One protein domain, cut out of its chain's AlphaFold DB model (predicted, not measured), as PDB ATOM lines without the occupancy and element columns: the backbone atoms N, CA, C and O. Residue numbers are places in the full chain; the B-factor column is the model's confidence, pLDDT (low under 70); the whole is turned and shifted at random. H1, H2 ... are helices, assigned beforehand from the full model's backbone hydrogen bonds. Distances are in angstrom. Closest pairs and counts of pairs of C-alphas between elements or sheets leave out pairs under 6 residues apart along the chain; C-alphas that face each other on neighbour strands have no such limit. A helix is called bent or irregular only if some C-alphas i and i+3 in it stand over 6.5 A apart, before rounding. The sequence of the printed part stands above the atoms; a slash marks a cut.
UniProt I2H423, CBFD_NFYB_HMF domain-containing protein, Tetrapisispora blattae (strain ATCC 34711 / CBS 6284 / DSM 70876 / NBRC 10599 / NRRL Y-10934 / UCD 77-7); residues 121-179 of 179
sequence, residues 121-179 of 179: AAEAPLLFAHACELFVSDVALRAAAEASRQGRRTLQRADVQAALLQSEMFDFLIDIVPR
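AT A GLANCE: This is residues 121 to 179 of the 179 residues of the protein "CBFD_NFYB_HMF domain-containing protein" of Tetrapisispora blattae (strain ATCC 34711 / CBS 6284 / DSM 70876 / NBRC 10599 / NRRL Y-10934 / UCD 77-7) (UniProt I2H423). A long single helix, H1, makes the longest axis, and the short helix H2 crosses it near the end of H1 that comes later in the chain. Residues 121 to 138, most of them in H1, stick out as an arm; the still shorter H3 sits beyond H2, away from H1. The printed part has 59 residues with three named helices, in the order H1, H2, H3, and no named strand; the class is all helix. The whole is loose, with a radius of gyration of the C-alphas of 13.4 A, and elongated, spanning 45 by 23 by 15 A.

HOW THE PARTS SIT: H1, residues 123 to 149, touches H2, residues 157 to 164, with its residues 139 to 147 alone. Their closest C-alphas are those of Ala 143 and Val 160, 4.8 A apart. The two run opposite ways at a steep tilt of 69.5 degrees, only just short of about perpendicular. H3, residues 168 to 173, is close to H2 but not clearly touching it; the closest C-alphas, those of Leu 164 and Phe 170, are 5.6 A apart. H2 and H3 run opposite ways at a steep tilt of 45 degrees. H1 and H3 are apart. In H1 and H2 every O i to N i+4 pair is within hydrogen-bond range; in H3 0 of 2 are, beside 2 of 3 O i to N i+3 pairs.

IN THESE COORDINATES: H1 runs 39.5 A from C-alpha 123 at (323.875, 377.898, 234.893) to C-alpha 149 at (324.015, 342.837, 216.720). H2 measures 10.8 A from first to last C-alpha. H3 measures 9.9 A, ending at C-alpha 173 at (317.627, 364.560, 214.718), and is irregular: C-alphas 169 and 172 are 7.5 A apart.

THE WHOLE: The C-alphas farthest apart, those of Ala 121 and Gly 151, are 45.5 A apart. The body without residues 121 to 138 spans 28 by 15 by 12 A. The printed part has no cut. The link from H1 to H2 is short and that from H2 to H3 tight. The mean pLDDT of the printed part is 94.7, and no printed residue is under 70.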
ATOM      1  N   ALA A 121     321.820 382.590 230.637       95.06
ATOM      2  CA  ALA A 121     322.059 382.446 232.069       95.06
ATOM      3  C   ALA A 121     323.345 381.650 232.343       95.06
ATOM      4  O   ALA A 121     323.793 380.865 231.503       95.06
ATOM      5  N   ALA A 122     323.986 381.889 233.488       92.56
ATOM      6  CA  ALA A 122     325.297 381.310 233.774       92.56
ATOM      7  C   ALA A 122     325.221 379.791 234.000       92.56
ATOM      8  O   ALA A 122     326.131 379.081 233.578       92.56
ATOM      9  N   GLU A 123     324.128 379.306 234.588       94.25
ATOM     10  CA  GLU A 123     323.875 377.898 234.893       94.25
ATOM     11  C   GLU A 123     323.551 377.051 233.655       94.25
ATOM     12  O   GLU A 123     323.886 375.868 233.610       94.25
ATOM     13  N   ALA A 124     322.964 377.640 232.608       95.62
ATOM     14  CA  ALA A 124     322.510 376.868 231.455       95.62
ATOM     15  C   ALA A 124     323.669 376.184 230.689       95.62
ATOM     16  O   ALA A 124     323.566 374.986 230.423       95.62
ATOM     17  N   PRO A 125     324.810 376.847 230.399       95.81
ATOM     18  CA  PRO A 125     325.979 376.171 229.838       95.81
ATOM     19  C   PRO A 125     326.550 375.051 230.719       95.81
ATOM     20  O   PRO A 125     327.103 374.103 230.168       95.81
ATOM     21  N   LEU A 126     326.438 375.145 232.053       93.94
ATOM     22  CA  LEU A 126     326.884 374.076 232.958       93.94
ATOM     23  C   LEU A 126     325.984 372.845 232.820       93.94
ATOM     24  O   LEU A 126     326.489 371.737 232.653       93.94
ATOM     25  N   LEU A 127     324.663 373.044 232.817       94.56
ATOM     26  CA  LEU A 127     323.697 371.959 232.625       94.56
ATOM     27  C   LEU A 127     323.875 371.287 231.263       94.56
ATOM     28  O   LEU A 127     323.924 370.061 231.186       94.56
ATOM     29  N   PHE A 128     324.046 372.075 230.198       96.94
ATOM     30  CA  PHE A 128     324.288 371.531 228.863       96.94
ATOM     31  C   PHE A 128     325.604 370.764 228.763       96.94
ATOM     32  O   PHE A 128     325.656 369.788 228.025       96.94
ATOM     33  N   ALA A 129     326.650 371.144 229.504       96.25
ATOM     34  CA  ALA A 129     327.903 370.396 229.487       96.25
ATOM     35  C   ALA A 129     327.678 368.933 229.905       96.25
ATOM     36  O   ALA A 129     328.057 368.025 229.167       96.25
ATOM     37  N   HIS A 130     326.990 368.707 231.027       93.81
ATOM     38  CA  HIS A 130     326.661 367.353 231.476       93.81
ATOM     39  C   HIS A 130     325.553 366.696 230.653       93.81
ATOM     40  O   HIS A 130     325.657 365.515 230.338       93.81
ATOM     41  N   ALA A 131     324.520 367.433 230.246       95.75
ATOM     42  CA  ALA A 131     323.468 366.866 229.405       95.75
ATOM     43  C   ALA A 131     324.031 366.348 228.072       95.75
ATOM     44  O   ALA A 131     323.672 365.257 227.642       95.75
ATOM     45  N   CYS A 132     324.960 367.079 227.446       97.75
ATOM     46  CA  CYS A 132     325.637 366.633 226.231       97.75
ATOM     47  C   CYS A 132     326.518 365.397 226.471       97.75
ATOM     48  O   CYS A 132     326.539 364.508 225.625       97.75
ATOM     49  N   GLU A 133     327.217 365.312 227.605       95.50
ATOM     50  CA  GLU A 133     327.988 364.119 227.987       95.50
ATOM     51  C   GLU A 133     327.085 362.880 228.124       95.50
ATOM     52  O   GLU A 133     327.378 361.820 227.553       95.50
ATOM     53  N   LEU A 134     325.954 363.028 228.822       95.75
ATOM     54  CA  LEU A 134     324.955 361.970 228.972       95.75
ATOM     55  C   LEU A 134     324.341 361.585 227.621       95.75
ATOM     56  O   LEU A 134     324.244 360.401 227.311       95.75
ATOM     57  N   PHE A 135     323.988 362.574 226.799       97.00
ATOM     58  CA  PHE A 135     323.385 362.379 225.484       97.00
ATOM     59  C   PHE A 135     324.307 361.618 224.522       97.00
ATOM     60  O   PHE A 135     323.883 360.634 223.914       97.00
ATOM     61  N   VAL A 136     325.577 362.026 224.409       97.19
ATOM     62  CA  VAL A 136     326.552 361.341 223.543       97.19
ATOM     63  C   VAL A 136     326.753 359.898 224.002       97.19
ATOM     64  O   VAL A 136     326.793 358.996 223.167       97.19
ATOM     65  N   SER A 137     326.828 359.663 225.313       97.12
ATOM     66  CA  SER A 137     326.977 358.314 225.871       97.12
ATOM     67  C   SER A 137     325.747 357.437 225.620       97.12
ATOM     68  O   SER A 137     325.897 356.276 225.243       97.12
ATOM     69  N   ASP A 138     324.537 357.985 225.774       96.00
ATOM     70  CA  ASP A 138     323.277 357.276 225.516       96.00
ATOM     71  C   ASP A 138     323.188 356.823 224.049       96.00
ATOM     72  O   ASP A 138     323.030 355.630 223.773       96.00
ATOM     73  N   VAL A 139     323.412 357.746 223.104       96.38
ATOM     74  CA  VAL A 139     323.417 357.441 221.662       96.38
ATOM     75  C   VAL A 139     324.527 356.446 221.312       96.38
ATOM     76  O   VAL A 139     324.279 355.480 220.585       96.38
ATOM     77  N   ALA A 140     325.739 356.628 221.844       97.25
ATOM     78  CA  ALA A 140     326.869 355.745 221.564       97.25
ATOM     79  C   ALA A 140     326.633 354.313 222.061       97.25
ATOM     80  O   ALA A 140     326.964 353.363 221.353       97.25
ATOM     81  N   LEU A 141     326.034 354.131 223.243       97.00
ATOM     82  CA  LEU A 141     325.721 352.804 223.780       97.00
ATOM     83  C   LEU A 141     324.644 352.088 222.959       97.00
ATOM     84  O   LEU A 141     324.755 350.879 222.739       97.00
ATOM     85  N   ARG A 142     323.637 352.819 222.465       96.25
ATOM     86  CA  ARG A 142     322.621 352.267 221.553       96.25
ATOM     87  C   ARG A 142     323.229 351.872 220.207       96.25
ATOM     88  O   ARG A 142     323.022 350.750 219.757       96.25
ATOM     89  N   ALA A 143     324.039 352.744 219.608       96.69
ATOM     90  CA  ALA A 143     324.726 352.457 218.348       96.69
ATOM     91  C   ALA A 143     325.732 351.298 218.488       96.69
ATOM     92  O   ALA A 143     325.833 350.442 217.612       96.69
ATOM     93  N   ALA A 144     326.443 351.198 219.613       97.06
ATOM     94  CA  ALA A 144     327.348 350.080 219.874       97.06
ATOM     95  C   ALA A 144     326.608 348.736 219.993       97.06
ATOM     96  O   ALA A 144     327.131 347.708 219.553       97.06
ATOM     97  N   ALA A 145     325.396 348.727 220.560       96.19
ATOM     98  CA  ALA A 145     324.554 347.534 220.598       96.19
ATOM     99  C   ALA A 145     324.138 347.096 219.185       96.19
ATOM    100  O   ALA A 145     324.176 345.904 218.886       96.19
ATOM    101  N   GLU A 146     323.832 348.048 218.302       95.88
ATOM    102  CA  GLU A 146     323.504 347.763 216.904       95.88
ATOM    103  C   GLU A 146     324.706 347.218 216.118       95.88
ATOM    104  O   GLU A 146     324.593 346.185 215.457       95.88
ATOM    105  N   ALA A 147     325.890 347.818 216.283       97.69
ATOM    106  CA  ALA A 147     327.123 347.284 215.702       97.69
ATOM    107  C   ALA A 147     327.375 345.837 216.168       97.69
ATOM    108  O   ALA A 147     327.662 344.951 215.357       97.69
ATOM    109  N   SER A 148     327.190 345.584 217.468       96.75
ATOM    110  CA  SER A 148     327.357 344.259 218.075       96.75
ATOM    111  C   SER A 148     326.332 343.247 217.552       96.75
ATOM    112  O   SER A 148     326.691 342.097 217.304       96.75
ATOM    113  N   ARG A 149     325.080 343.667 217.316       94.75
ATOM    114  CA  ARG A 149     324.015 342.837 216.720       94.75
ATOM    115  C   ARG A 149     324.377 342.360 215.314       94.75
ATOM    116  O   ARG A 149     323.987 341.267 214.919       94.75
ATOM    117  N   GLN A 150     325.167 343.149 214.590       95.88
ATOM    118  CA  GLN A 150     325.692 342.810 213.267       95.88
ATOM    119  C   GLN A 150     327.053 342.086 213.319       95.88
ATOM    120  O   GLN A 150     327.703 341.921 212.287       95.88
ATOM    121  N   GLY A 151     327.517 341.671 214.504       97.00
ATOM    122  CA  GLY A 151     328.799 340.980 214.681       97.00
ATOM    123  C   GLY A 151     330.023 341.884 214.509       97.00
ATOM    124  O   GLY A 151     331.137 341.395 214.314       97.00
ATOM    125  N   ARG A 152     329.842 343.208 214.565       97.62
ATOM    126  CA  ARG A 152     330.907 344.197 214.376       97.62
ATOM    127  C   ARG A 152     331.315 344.833 215.700       97.62
ATOM    128  O   ARG A 152     330.505 345.074 216.586       97.62
ATOM    129  N   ARG A 153     332.605 345.165 215.804       95.81
ATOM    130  CA  ARG A 153     333.173 345.971 216.904       95.81
ATOM    131  C   ARG A 153     333.439 347.421 216.499       95.81
ATOM    132  O   ARG A 153     333.626 348.273 217.360       95.81
ATOM    133  N   THR A 154     333.465 347.690 215.196       97.38
ATOM    134  CA  THR A 154     333.632 349.029 214.631       97.38
ATOM    135  C   THR A 154     332.262 349.665 214.446       97.38
ATOM    136  O   THR A 154     331.433 349.129 213.707       97.38
ATOM    137  N   LEU A 155     332.054 350.806 215.099       97.75
ATOM    138  CA  LEU A 155     330.838 351.608 215.007       97.75
ATOM    139  C   LEU A 155     330.802 352.364 213.673       97.75
ATOM    140  O   LEU A 155     331.800 352.956 213.255       97.75
ATOM    141  N   GLN A 156     329.660 352.327 212.998       97.44
ATOM    142  CA  GLN A 156     329.423 352.962 211.705       97.44
ATOM    143  C   GLN A 156     328.257 353.951 211.778       97.44
ATOM    144  O   GLN A 156     327.428 353.906 212.685       97.44
ATOM    145  N   ARG A 157     328.148 354.828 210.772       95.81
ATOM    146  CA  ARG A 157     327.024 355.774 210.668       95.81
ATOM    147  C   ARG A 157     325.665 355.064 210.622       95.81
ATOM    148  O   ARG A 157     324.725 355.538 211.251       95.81
ATOM    149  N   ALA A 158     325.599 353.911 209.953       95.88
ATOM    150  CA  ALA A 158     324.400 353.076 209.880       95.88
ATOM    151  C   ALA A 158     323.928 352.587 211.260       95.88
ATOM    152  O   ALA A 158     322.727 352.502 211.496       95.88
ATOM    153  N   ASP A 159     324.854 352.337 212.193       96.81
ATOM    154  CA  ASP A 159     324.515 351.925 213.560       96.81
ATOM    155  C   ASP A 159     323.853 353.062 214.338       96.81
ATOM    156  O   ASP A 159     322.895 352.843 215.076       96.81
ATOM    157  N   VAL A 160     324.343 354.291 214.145       96.31
ATOM    158  CA  VAL A 160     323.745 355.492 214.740       96.31
ATOM    159  C   VAL A 160     322.354 355.722 214.157       96.31
ATOM    160  O   VAL A 160     321.409 355.863 214.922       96.31
ATOM    161  N   GLN A 161     322.201 355.688 212.829       95.88
ATOM    162  CA  GLN A 161     320.899 355.829 212.161       95.88
ATOM    163  C   GLN A 161     319.874 354.828 212.715       95.88
ATOM    164  O   GLN A 161     318.808 355.220 213.185       95.88
ATOM    165  N   ALA A 162     320.230 353.542 212.732       94.62
ATOM    166  CA  ALA A 162     319.363 352.487 213.241       94.62
ATOM    167  C   ALA A 162     319.038 352.659 214.734       94.62
ATOM    168  O   ALA A 162     317.892 352.442 215.122       94.62
ATOM    169  N   ALA A 163     320.001 353.090 215.554       94.50
ATOM    170  CA  ALA A 163     319.792 353.351 216.976       94.50
ATOM    171  C   ALA A 163     318.828 354.519 217.245       94.50
ATOM    172  O   ALA A 163     317.990 354.412 218.143       94.50
ATOM    173  N   LEU A 164     318.926 355.613 216.483       94.50
ATOM    174  CA  LEU A 164     318.038 356.771 216.639       94.50
ATOM    175  C   LEU A 164     316.589 356.424 216.265       94.50
ATOM    176  O   LEU A 164     315.668 356.864 216.942       94.50
ATOM    177  N   LEU A 165     316.381 355.561 215.264       92.44
ATOM    178  CA  LEU A 165     315.047 355.105 214.845       92.44
ATOM    179  C   LEU A 165     314.319 354.231 215.886       92.44
ATOM    180  O   LEU A 165     313.123 354.002 215.747       92.44
ATOM    181  N   GLN A 166     315.010 353.733 216.920       90.19
ATOM    182  CA  GLN A 166     314.392 352.911 217.972       90.19
ATOM    183  C   GLN A 166     313.638 353.733 219.032       90.19
ATOM    184  O   GLN A 166     313.043 353.150 219.940       90.19
ATOM    185  N   SER A 167     313.710 355.068 219.001       89.38
ATOM    186  CA  SER A 167     313.061 355.909 220.009       89.38
ATOM    187  C   SER A 167     312.670 357.276 219.458       89.38
ATOM    188  O   SER A 167     313.524 358.033 219.009       89.38
ATOM    189  N   GLU A 168     311.397 357.631 219.629       91.19
ATOM    190  CA  GLU A 168     310.834 358.952 219.293       91.19
ATOM    191  C   GLU A 168     311.539 360.108 220.035       91.19
ATOM    192  O   GLU A 168     311.520 361.251 219.590       91.19
ATOM    193  N   MET A 169     312.255 359.816 221.132       92.75
ATOM    194  CA  MET A 169     313.101 360.788 221.842       92.75
ATOM    195  C   MET A 169     314.152 361.438 220.926       92.75
ATOM    196  O   MET A 169     314.610 362.547 221.206       92.75
ATOM    197  N   PHE A 170     314.547 360.764 219.844       94.50
ATOM    198  CA  PHE A 170     315.551 361.242 218.898       94.50
ATOM    199  C   PHE A 170     314.967 361.868 217.627       94.50
ATOM    200  O   PHE A 170     315.735 362.213 216.730       94.50
ATOM    201  N   ASP A 171     313.648 362.076 217.536       93.62
ATOM    202  CA  ASP A 171     313.021 362.636 216.329       93.62
ATOM    203  C   ASP A 171     313.485 364.063 216.005       93.62
ATOM    204  O   ASP A 171     313.450 364.483 214.853       93.62
ATOM    205  N   PHE A 172     314.037 364.797 216.972       95.06
ATOM    206  CA  PHE A 172     314.666 366.095 216.707       95.06
ATOM    207  C   PHE A 172     315.926 366.007 215.817       95.06
ATOM    208  O   PHE A 172     316.461 367.038 215.408       95.06
ATOM    209  N   LEU A 173     316.431 364.800 215.532       95.38
ATOM    210  CA  LEU A 173     317.627 364.560 214.718       95.38
ATOM    211  C   LEU A 173     317.329 364.162 213.269       95.38
ATOM    212  O   LEU A 173     318.282 363.938 212.521       95.38
ATOM    213  N   ILE A 174     316.061 364.077 212.850       91.69
ATOM    214  CA  ILE A 174     315.690 363.606 211.501       91.69
ATOM    215  C   ILE A 174     316.345 364.408 210.368       91.69
ATOM    216  O   ILE A 174     316.747 363.828 209.362       91.69
ATOM    217  N   ASP A 175     316.515 365.716 210.557       92.69
ATOM    218  CA  ASP A 175     317.098 366.603 209.544       92.69
ATOM    219  C   ASP A 175     318.637 366.588 209.563       92.69
ATOM    220  O   ASP A 175     319.289 367.056 208.631       92.69
ATOM    221  N   ILE A 176     319.238 366.047 210.628       93.75
ATOM    222  CA  ILE A 176     320.694 365.973 210.818       93.75
ATOM    223  C   ILE A 176     321.231 364.610 210.385       93.75
ATOM    224  O   ILE A 176     322.312 364.505 209.798       93.75
ATOM    225  N   VAL A 177     320.483 363.555 210.695       90.50
ATOM    226  CA  VAL A 177     320.826 362.172 210.389       90.50
ATOM    227  C   VAL A 177     319.783 361.653 209.398       90.50
ATOM    228  O   VAL A 177     318.713 361.223 209.826       90.50
ATOM    229  N   PRO A 178     320.065 361.692 208.079       84.00
ATOM    230  CA  PRO A 178     319.113 361.217 207.081       84.00
ATOM    231  C   PRO A 178     318.804 359.740 207.324       84.00
ATOM    232  O   PRO A 178     319.689 358.995 207.748       84.00
ATOM    233  N   ARG A 179     317.560 359.329 207.086       74.75
ATOM    234  CA  ARG A 179     317.127 357.931 207.227       74.75
ATOM    235  C   ARG A 179     317.687 357.059 206.107       74.75
ATOM    236  O   ARG A 179     317.791 357.562 204.966       74.75
TER     237      ARG A 179